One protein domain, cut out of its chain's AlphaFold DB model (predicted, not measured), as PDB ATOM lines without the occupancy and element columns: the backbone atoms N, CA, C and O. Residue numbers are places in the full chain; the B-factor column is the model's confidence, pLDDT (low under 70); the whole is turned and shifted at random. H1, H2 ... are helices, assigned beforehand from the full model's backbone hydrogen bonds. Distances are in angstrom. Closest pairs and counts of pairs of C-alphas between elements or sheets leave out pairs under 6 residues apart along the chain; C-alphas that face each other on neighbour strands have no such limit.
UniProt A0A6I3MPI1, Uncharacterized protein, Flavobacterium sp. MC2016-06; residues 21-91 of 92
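What this domain is: This is residues 21 to 91 of the 92 residues of an uncharacterized protein of Flavobacterium sp. MC2016-06 (UniProt A0A6I3MPI1). This domain has little regular structure: three short helices, H1, H2 and H3, their centres making a triangle, joined by long loops, one of which reaches far out to Thr 76 and folds back. The printed part has 71 residues, 26 of them in H1, H2 and H3, in that order, with no named strand: all helix. It is compact, with a radius of gyration of the C-alphas of 12.5 A and spans of 36 by 28 by 17 A.

How they stand to each other: Start at H1, residues 21 to 27; it is close to but not clearly touching H2, residues 46 to 57, the closest C-alphas being Leu 22 and Asn 52, 7.0 A. H1 touches H3, residues 84 to 90, at a shallow tilt of 31 degrees, opposite ways; the closest C-alphas, Ala 25 and Thr 89, are 5.4 A apart. In H1, H2 and H3 every O i to N i+4 pair is within hydrogen-bond range.

Where its parts are: Find C-alpha 21 at (1.865, -38.096, 49.683), where H1 begins its 10.2 A. H2 runs 17.0 A; H3 runs 10.0 A to C-alpha 90 at (12.523, -39.938, 48.437).

The domain as a whole: Both links are long, 18 and 26 residues. The printed part has no cut, and no printed residue is under pLDDT 70.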
ATOM      1  N   GLN A  21       0.535 -38.691  49.622       93.12
ATOM      2  CA  GLN A  21       1.865 -38.096  49.683       93.12
ATOM      3  C   GLN A  21       2.797 -38.648  48.591       93.12
ATOM      4  O   GLN A  21       3.669 -37.924  48.112       93.12
ATOM      5  N   LEU A  22       2.614 -39.907  48.176       93.94
ATOM      6  CA  LEU A  22       3.348 -40.496  47.054       93.94
ATOM      7  C   LEU A  22       2.763 -40.108  45.702       93.94
ATOM      8  O   LEU A  22       3.532 -39.973  44.759       93.94
ATOM      9  N   GLU A  23       1.450 -39.891  45.595       93.56
ATOM     10  CA  GLU A  23       0.846 -39.339  44.372       93.56
ATOM     11  C   GLU A  23       1.440 -37.964  44.042       93.56
ATOM     12  O   GLU A  23       1.822 -37.705  42.903       93.56
ATOM     13  N   ALA A  24       1.606 -37.109  45.058       90.06
ATOM     14  CA  ALA A  24       2.239 -35.804  44.894       90.06
ATOM     15  C   ALA A  24       3.691 -35.916  44.397       90.06
ATOM     16  O   ALA A  24       4.063 -35.246  43.437       90.06
ATOM     17  N   ALA A  25       4.495 -36.800  44.997       90.69
ATOM     18  CA  ALA A  25       5.876 -37.023  44.564       90.69
ATOM     19  C   ALA A  25       5.953 -37.669  43.167       90.69
ATOM     20  O   ALA A  25       6.795 -37.311  42.346       90.69
ATOM     21  N   ALA A  26       5.043 -38.595  42.856       92.38
ATOM     22  CA  ALA A  26       4.952 -39.227  41.547       92.38
ATOM     23  C   ALA A  26       4.549 -38.232  40.453       92.38
ATOM     24  O   ALA A  26       5.003 -38.375  39.318       92.38
ATOM     25  N   ALA A  27       3.736 -37.219  40.766       93.56
ATOM     26  CA  ALA A  27       3.340 -36.185  39.814       93.56
ATOM     27  C   ALA A  27       4.546 -35.415  39.246       93.56
ATOM     28  O   ALA A  27       4.546 -35.092  38.058       93.56
ATOM     29  N   GLU A  28       5.610 -35.214  40.033       90.62
ATOM     30  CA  GLU A  28       6.871 -34.610  39.564       90.62
ATOM     31  C   GLU A  28       7.568 -35.456  38.482       90.62
ATOM     32  O   GLU A  28       8.314 -34.937  37.653       90.62
ATOM     33  N   LEU A  29       7.281 -36.760  38.446       91.50
ATOM     34  CA  LEU A  29       7.792 -37.728  37.472       91.50
ATOM     35  C   LEU A  29       6.795 -38.027  36.337       91.50
ATOM     36  O   LEU A  29       6.993 -38.968  35.566       91.50
ATOM     37  N   GLY A  30       5.719 -37.240  36.227       92.50
ATOM     38  CA  GLY A  30       4.651 -37.436  35.245       92.50
ATOM     39  C   GLY A  30       3.536 -38.380  35.703       92.50
ATOM     40  O   GLY A  30       2.736 -38.811  34.878       92.50
ATOM     41  N   GLY A  31       3.474 -38.708  36.993       93.62
ATOM     42  CA  GLY A  31       2.419 -39.510  37.609       93.62
ATOM     43  C   GLY A  31       2.739 -41.001  37.716       93.62
ATOM     44  O   GLY A  31       3.658 -41.536  37.092       93.62
ATOM     45  N   VAL A  32       1.953 -41.690  38.538       93.31
ATOM     46  CA  VAL A  32       2.041 -43.140  38.712       93.31
ATOM     47  C   VAL A  32       1.694 -43.855  37.397       93.31
ATOM     48  O   VAL A  32       0.750 -43.488  36.703       93.31
ATOM     49  N   GLY A  33       2.461 -44.888  37.037       90.81
ATOM     50  CA  GLY A  33       2.306 -45.609  35.768       90.81
ATOM     51  C   GLY A  33       3.084 -45.002  34.594       90.81
ATOM     52  O   GLY A  33       3.219 -45.647  33.552       90.81
ATOM     53  N   THR A  34       3.672 -43.817  34.763       93.50
ATOM     54  CA  THR A  34       4.502 -43.193  33.730       93.50
ATOM     55  C   THR A  34       5.841 -43.907  33.592       93.50
ATOM     56  O   THR A  34       6.541 -44.178  34.572       93.50
ATOM     57  N   LYS A  35       6.219 -44.219  32.347       92.75
ATOM     58  CA  LYS A  35       7.553 -44.720  32.015       92.75
ATOM     59  C   LYS A  35       8.496 -43.540  31.813       92.75
ATOM     60  O   LYS A  35       8.286 -42.711  30.935       92.75
ATOM     61  N   THR A  36       9.539 -43.487  32.626       91.44
ATOM     62  CA  THR A  36      10.498 -42.370  32.660       91.44
ATOM     63  C   THR A  36      11.761 -42.676  31.851       91.44
ATOM     64  O   THR A  36      11.985 -43.813  31.427       91.44
ATOM     65  N   ALA A  37      12.639 -41.678  31.703       90.75
ATOM     66  CA  ALA A  37      13.961 -41.848  31.094       90.75
ATOM     67  C   ALA A  37      14.861 -42.846  31.850       90.75
ATOM     68  O   ALA A  37      15.751 -43.436  31.244       90.75
ATOM     69  N   SER A  38      14.586 -43.115  33.136       86.62
ATOM     70  CA  SER A  38      15.279 -44.160  33.906       86.62
ATOM     71  C   SER A  38      14.971 -45.587  33.420       86.62
ATOM     72  O   SER A  38      15.523 -46.553  33.941       86.62
ATOM     73  N   GLY A  39      14.058 -45.742  32.454       89.00
ATOM     74  CA  GLY A  39      13.607 -47.028  31.925       89.00
ATOM     75  C   GLY A  39      12.549 -47.715  32.791       89.00
ATOM     76  O   GLY A  39      11.926 -48.676  32.332       89.00
ATOM     77  N   ASN A  40      12.295 -47.198  33.998       89.81
ATOM     78  CA  ASN A  40      11.350 -47.749  34.964       89.81
ATOM     79  C   ASN A  40      10.008 -47.009  34.957       89.81
ATOM     80  O   ASN A  40       9.923 -45.812  34.654       89.81
ATOM     81  N   ILE A  41       8.966 -47.751  35.337       91.75
ATOM     82  CA  ILE A  41       7.607 -47.246  35.543       91.75
ATOM     83  C   ILE A  41       7.476 -46.752  36.987       91.75
ATOM     84  O   ILE A  41       7.809 -47.479  37.929       91.75
ATOM     85  N   VAL A  42       6.994 -45.523  37.164       92.00
ATOM     86  CA  VAL A  42       6.715 -44.939  38.484       92.00
ATOM     87  C   VAL A  42       5.640 -45.769  39.192       92.00
ATOM     88  O   VAL A  42       4.589 -46.047  38.619       92.00
ATOM     89  N   GLY A  43       5.904 -46.185  40.432       90.50
ATOM     90  CA  GLY A  43       4.966 -46.975  41.239       90.50
ATOM     91  C   GLY A  43       5.171 -48.495  41.218       90.50
ATOM     92  O   GLY A  43       4.548 -49.203  42.006       90.50
ATOM     93  N   CYS A  44       6.048 -49.012  40.351       90.19
ATOM     94  CA  CYS A  44       6.275 -50.456  40.212       90.19
ATOM     95  C   CYS A  44       7.473 -50.997  41.009       90.19
ATOM     96  O   CYS A  44       7.614 -52.215  41.138       90.19
ATOM     97  N   CYS A  45       8.367 -50.130  41.489       88.44
ATOM     98  CA  CYS A  45       9.566 -50.555  42.211       88.44
ATOM     99  C   CYS A  45       9.245 -50.983  43.655       88.44
ATOM    100  O   CYS A  45       8.210 -50.616  44.220       88.44
ATOM    101  N   GLY A  46      10.121 -51.804  44.241       88.12
ATOM    102  CA  GLY A  46       9.916 -52.348  45.587       88.12
ATOM    103  C   GLY A  46       9.882 -51.254  46.652       88.12
ATOM    104  O   GLY A  46       9.086 -51.323  47.584       88.12
ATOM    105  N   GLU A  47      10.676 -50.207  46.454       90.62
ATOM    106  CA  GLU A  47      10.784 -49.057  47.341       90.62
ATOM    107  C   GLU A  47       9.478 -48.266  47.385       90.62
ATOM    108  O   GLU A  47       8.970 -47.966  48.463       90.62
ATOM    109  N   PHE A  48       8.873 -48.008  46.219       93.06
ATOM    110  CA  PHE A  48       7.582 -47.327  46.147       93.06
ATOM    111  C   PHE A  48       6.491 -48.147  46.835       93.06
ATOM    112  O   PHE A  48       5.691 -47.596  47.581       93.06
ATOM    113  N   ARG A  49       6.467 -49.472  46.632       92.38
ATOM    114  CA  ARG A  49       5.483 -50.357  47.278       92.38
ATOM    115  C   ARG A  49       5.625 -50.364  48.800       92.38
ATOM    116  O   ARG A  49       4.618 -50.223  49.488       92.38
ATOM    117  N   ALA A  50       6.850 -50.493  49.307       92.75
ATOM    118  CA  ALA A  50       7.119 -50.493  50.742       92.75
ATOM    119  C   ALA A  50       6.774 -49.141  51.385       92.75
ATOM    120  O   ALA A  50       6.069 -49.097  52.391       92.75
ATOM    121  N   ALA A  51       7.192 -48.027  50.772       94.88
ATOM    122  CA  ALA A  51       6.823 -46.698  51.252       94.88
ATOM    123  C   ALA A  51       5.312 -46.471  51.217       94.88
ATOM    124  O   ALA A  51       4.764 -45.875  52.137       94.88
ATOM    125  N   ASN A  52       4.633 -46.950  50.174       95.94
ATOM    126  CA  ASN A  52       3.192 -46.805  50.044       95.94
ATOM    127  C   ASN A  52       2.448 -47.472  51.200       95.94
ATOM    128  O   ASN A  52       1.569 -46.862  51.799       95.94
ATOM    129  N   GLU A  53       2.832 -48.697  51.546       95.75
ATOM    130  CA  GLU A  53       2.266 -49.404  52.692       95.75
ATOM    131  C   GLU A  53       2.515 -48.649  54.007       95.75
ATOM    132  O   GLU A  53       1.578 -48.419  54.774       95.75
ATOM    133  N   LEU A  54       3.747 -48.177  54.228       96.00
ATOM    134  CA  LEU A  54       4.101 -47.409  55.422       96.00
ATOM    135  C   LEU A  54       3.317 -46.095  55.533       96.00
ATOM    136  O   LEU A  54       2.842 -45.759  56.617       96.00
ATOM    137  N   LEU A  55       3.155 -45.357  54.435       96.44
ATOM    138  CA  LEU A  55       2.479 -44.056  54.417       96.44
ATOM    139  C   LEU A  55       0.954 -44.180  54.503       96.44
ATOM    140  O   LEU A  55       0.309 -43.316  55.095       96.44
ATOM    141  N   LEU A  56       0.372 -45.269  53.990       96.56
ATOM    142  CA  LEU A  56      -1.042 -45.585  54.220       96.56
ATOM    143  C   LEU A  56      -1.319 -45.874  55.702       96.56
ATOM    144  O   LEU A  56      -2.356 -45.467  56.219       96.56
ATOM    145  N   GLN A  57      -0.390 -46.539  56.392       97.06
ATOM    146  CA  GLN A  57      -0.493 -46.804  57.832       97.06
ATOM    147  C   GLN A  57      -0.152 -45.577  58.691       97.06
ATOM    148  O   GLN A  57      -0.597 -45.488  59.834       97.06
ATOM    149  N   ASN A  58       0.607 -44.620  58.148       96.75
ATOM    150  CA  ASN A  58       1.077 -43.431  58.861       96.75
ATOM    151  C   ASN A  58       0.794 -42.146  58.057       96.75
ATOM    152  O   ASN A  58       1.724 -41.536  57.526       96.75
ATOM    153  N   PRO A  59      -0.468 -41.678  57.984       94.62
ATOM    154  CA  PRO A  59      -0.857 -40.585  57.085       94.62
ATOM    155  C   PRO A  59      -0.203 -39.224  57.381       94.62
ATOM    156  O   PRO A  59      -0.185 -38.347  56.522       94.62
ATOM    157  N   SER A  60       0.328 -39.018  58.588       95.44
ATOM    158  CA  SER A  60       1.058 -37.794  58.948       95.44
ATOM    159  C   SER A  60       2.524 -37.799  58.506       95.44
ATOM    160  O   SER A  60       3.187 -36.770  58.611       95.44
ATOM    161  N   ALA A  61       3.052 -38.946  58.070       95.50
ATOM    162  CA  ALA A  61       4.417 -39.060  57.582       95.50
ATOM    163  C   ALA A  61       4.528 -38.590  56.125       95.50
ATOM    164  O   ALA A  61       3.556 -38.539  55.369       95.50
ATOM    165  N   THR A  62       5.748 -38.248  55.726       94.00
ATOM    166  CA  THR A  62       6.094 -37.809  54.374       94.00
ATOM    167  C   THR A  62       7.055 -38.804  53.721       94.00
ATOM    168  O   THR A  62       7.786 -39.492  54.436       94.00
ATOM    169  N   PRO A  63       7.126 -38.871  52.377       93.00
ATOM    170  CA  PRO A  63       8.053 -39.765  51.684       93.00
ATOM    171  C   PRO A  63       9.507 -39.606  52.151       93.00
ATOM    172  O   PRO A  63      10.183 -40.600  52.381       93.00
ATOM    173  N   LYS A  64       9.957 -38.371  52.414       91.44
ATOM    174  CA  LYS A  64      11.319 -38.064  52.894       91.44
ATOM    175  C   LYS A  64      11.645 -38.605  54.293       91.44
ATOM    176  O   LYS A  64      12.799 -38.578  54.697       91.44
ATOM    177  N   GLN A  65      10.644 -39.040  55.058       93.75
ATOM    178  CA  GLN A  65      10.839 -39.663  56.373       93.75
ATOM    179  C   GLN A  65      10.961 -41.191  56.285       93.75
ATOM    180  O   GLN A  65      11.229 -41.837  57.298       93.75
ATOM    181  N   VAL A  66      10.759 -41.784  55.102       92.25
ATOM    182  CA  VAL A  66      10.952 -43.218  54.880       92.25
ATOM    183  C   VAL A  66      12.434 -43.479  54.629       92.25
ATOM    184  O   VAL A  66      12.978 -43.093  53.598       92.25
ATOM    185  N   ASN A  67      13.076 -44.166  55.571       91.12
ATOM    186  CA  ASN A  67      14.467 -44.583  55.437       91.12
ATOM    187  C   ASN A  67      14.540 -45.995  54.862       91.12
ATOM    188  O   ASN A  67      13.888 -46.914  55.360       91.12
ATOM    189  N   PHE A  68      15.388 -46.170  53.856       90.12
ATOM    190  CA  PHE A  68      15.664 -47.466  53.253       90.12
ATOM    191  C   PHE A  68      17.081 -47.911  53.589       90.12
ATOM    192  O   PHE A  68      18.003 -47.103  53.677       90.12
ATOM    193  N   THR A  69      17.248 -49.217  53.757       91.50
ATOM    194  CA  THR A  69      18.567 -49.847  53.787       91.50
ATOM    195  C   THR A  69      19.065 -50.089  52.368       91.50
ATOM    196  O   THR A  69      18.269 -50.135  51.428       91.50
ATOM    197  N   ASP A  70      20.363 -50.345  52.220       90.62
ATOM    198  CA  ASP A  70      20.936 -50.755  50.940       90.62
ATOM    199  C   ASP A  70      20.222 -51.989  50.371       90.62
ATOM    200  O   ASP A  70      20.002 -52.996  51.056       90.62
ATOM    201  N   ALA A  71      19.872 -51.923  49.087       89.19
ATOM    202  CA  ALA A  71      19.298 -53.046  48.364       89.19
ATOM    203  C   ALA A  71      20.416 -54.015  47.962       89.19
ATOM    204  O   ALA A  71      21.121 -53.795  46.980       89.19
ATOM    205  N   ILE A  72      20.592 -55.102  48.710       91.75
ATOM    206  CA  ILE A  72      21.680 -56.066  48.482       91.75
ATOM    207  C   ILE A  72      21.171 -57.266  47.676       91.75
ATOM    208  O   ILE A  72      20.165 -57.886  48.029       91.75
ATOM    209  N   ARG A  73      21.883 -57.658  46.610       90.81
ATOM    210  CA  ARG A  73      21.609 -58.905  45.875       90.81
ATOM    211  C   ARG A  73      22.031 -60.114  46.719       90.81
ATOM    212  O   ARG A  73      23.231 -60.340  46.867       90.81
ATOM    213  N   PRO A  74      21.113 -60.992  47.168       90.25
ATOM    214  CA  PRO A  74      21.463 -62.051  48.126       90.25
ATOM    215  C   PRO A  74      22.493 -63.068  47.617       90.25
ATOM    216  O   PRO A  74      23.186 -63.701  48.400       90.25
ATOM    217  N   ARG A  75      22.584 -63.245  46.293       94.81
ATOM    218  CA  ARG A  75      23.488 -64.221  45.663       94.81
ATOM    219  C   ARG A  75      24.914 -63.703  45.468       94.81
ATOM    220  O   ARG A  75      25.817 -64.518  45.347       94.81
ATOM    221  N   THR A  76      25.101 -62.386  45.380       95.12
ATOM    222  CA  THR A  76      26.401 -61.770  45.052       95.12
ATOM    223  C   THR A  76      26.911 -60.828  46.138       95.12
ATOM    224  O   THR A  76      28.088 -60.493  46.126       95.12
ATOM    225  N   GLY A  77      26.052 -60.388  47.063       94.12
ATOM    226  CA  GLY A  77      26.381 -59.352  48.044       94.12
ATOM    227  C   GLY A  77      26.509 -57.950  47.440       94.12
ATOM    228  O   GLY A  77      26.865 -57.012  48.141       94.12
ATOM    229  N   GLU A  78      26.222 -57.793  46.148       96.31
ATOM    230  CA  GLU A  78      26.332 -56.517  45.450       96.31
ATOM    231  C   GLU A  78      25.217 -55.562  45.885       96.31
ATOM    232  O   GLU A  78      24.037 -55.936  45.888       96.31
ATOM    233  N   VAL A  79      25.594 -54.327  46.213       93.81
ATOM    234  CA  VAL A  79      24.653 -53.231  46.462       93.81
ATOM    235  C   VAL A  79      24.090 -52.748  45.129       93.81
ATOM    236  O   VAL A  79      24.832 -52.390  44.216       93.81
ATOM    237  N   VAL A  80      22.767 -52.736  45.013       89.38
ATOM    238  CA  VAL A  80      22.055 -52.228  43.843       89.38
ATOM    239  C   VAL A  80      21.860 -50.721  44.011       89.38
ATOM    240  O   VAL A  80      21.237 -50.303  44.989       89.38
ATOM    241  N   PRO A  81      22.353 -49.894  43.075       89.44
ATOM    242  CA  PRO A  81      22.171 -48.459  43.162       89.44
ATOM    243  C   PRO A  81      20.704 -48.068  42.965       89.44
ATOM    244  O   PRO A  81      19.977 -48.634  42.145       89.44
ATOM    245  N   ALA A  82      20.315 -47.032  43.697       89.50
ATOM    246  CA  ALA A  82      19.077 -46.294  43.535       89.50
ATOM    247  C   ALA A  82      18.864 -45.821  42.083       89.50
ATOM    248  O   ALA A  82      19.759 -45.231  41.477       89.50
ATOM    249  N   CYS A  83      17.660 -46.021  41.536       90.62
ATOM    250  CA  CYS A  83      17.283 -45.410  40.257       90.62
ATOM    251  C   CYS A  83      16.801 -43.962  40.441       90.62
ATOM    252  O   CYS A  83      16.381 -43.566  41.529       90.62
ATOM    253  N   GLN A  84      16.781 -43.187  39.355       91.88
ATOM    254  CA  GLN A  84      16.404 -41.771  39.401       91.88
ATOM    255  C   GLN A  84      14.981 -41.536  39.936       91.88
ATOM    256  O   GLN A  84      14.778 -40.624  40.727       91.88
ATOM    257  N   ASN A  85      14.004 -42.385  39.582       90.69
ATOM    258  CA  ASN A  85      12.631 -42.256  40.098       90.69
ATOM    259  C   ASN A  85      12.599 -42.313  41.628       90.69
ATOM    260  O   ASN A  85      11.873 -41.562  42.275       90.69
ATOM    261  N   TYR A  86      13.390 -43.219  42.196       88.38
ATOM    262  CA  TYR A  86      13.504 -43.409  43.633       88.38
ATOM    263  C   TYR A  86      14.221 -42.220  44.293       88.38
ATOM    264  O   TYR A  86      13.699 -41.661  45.253       88.38
ATOM    265  N   GLN A  87      15.335 -41.755  43.720       90.94
ATOM    266  CA  GLN A  87      16.052 -40.562  44.195       90.94
ATOM    267  C   GLN A  87      15.151 -39.324  44.237       90.94
ATOM    268  O   GLN A  87      15.062 -38.658  45.264       90.94
ATOM    269  N   THR A  88      14.401 -39.060  43.163       90.50
ATOM    270  CA  THR A  88      13.459 -37.935  43.110       90.50
ATOM    271  C   THR A  88      12.334 -38.078  44.135       90.50
ATOM    272  O   THR A  88      12.026 -37.121  44.838       90.50
ATOM    273  N   THR A  89      11.747 -39.272  44.265       89.94
ATOM    274  CA  THR A  89      10.586 -39.499  45.148       89.94
ATOM    275  C   THR A  89      10.945 -39.360  46.631       89.94
ATOM    276  O   THR A  89      10.150 -38.837  47.415       89.94
ATOM    277  N   PHE A  90      12.129 -39.834  47.028       90.62
ATOM    278  CA  PHE A  90      12.523 -39.938  48.437       90.62
ATOM    279  C   PHE A  90      13.610 -38.937  48.859       90.62
ATOM    280  O   PHE A  90      13.857 -38.784  50.051       90.62
ATOM    281  N   GLY A  91      14.191 -38.188  47.915       85.25
ATOM    282  CA  GLY A  91      15.200 -37.158  48.182       85.25
ATOM    283  C   GLY A  91      16.578 -37.721  48.532       85.25
ATOM    284  O   GLY A  91      17.211 -37.209  49.455       85.25
TER     285      GLY A  91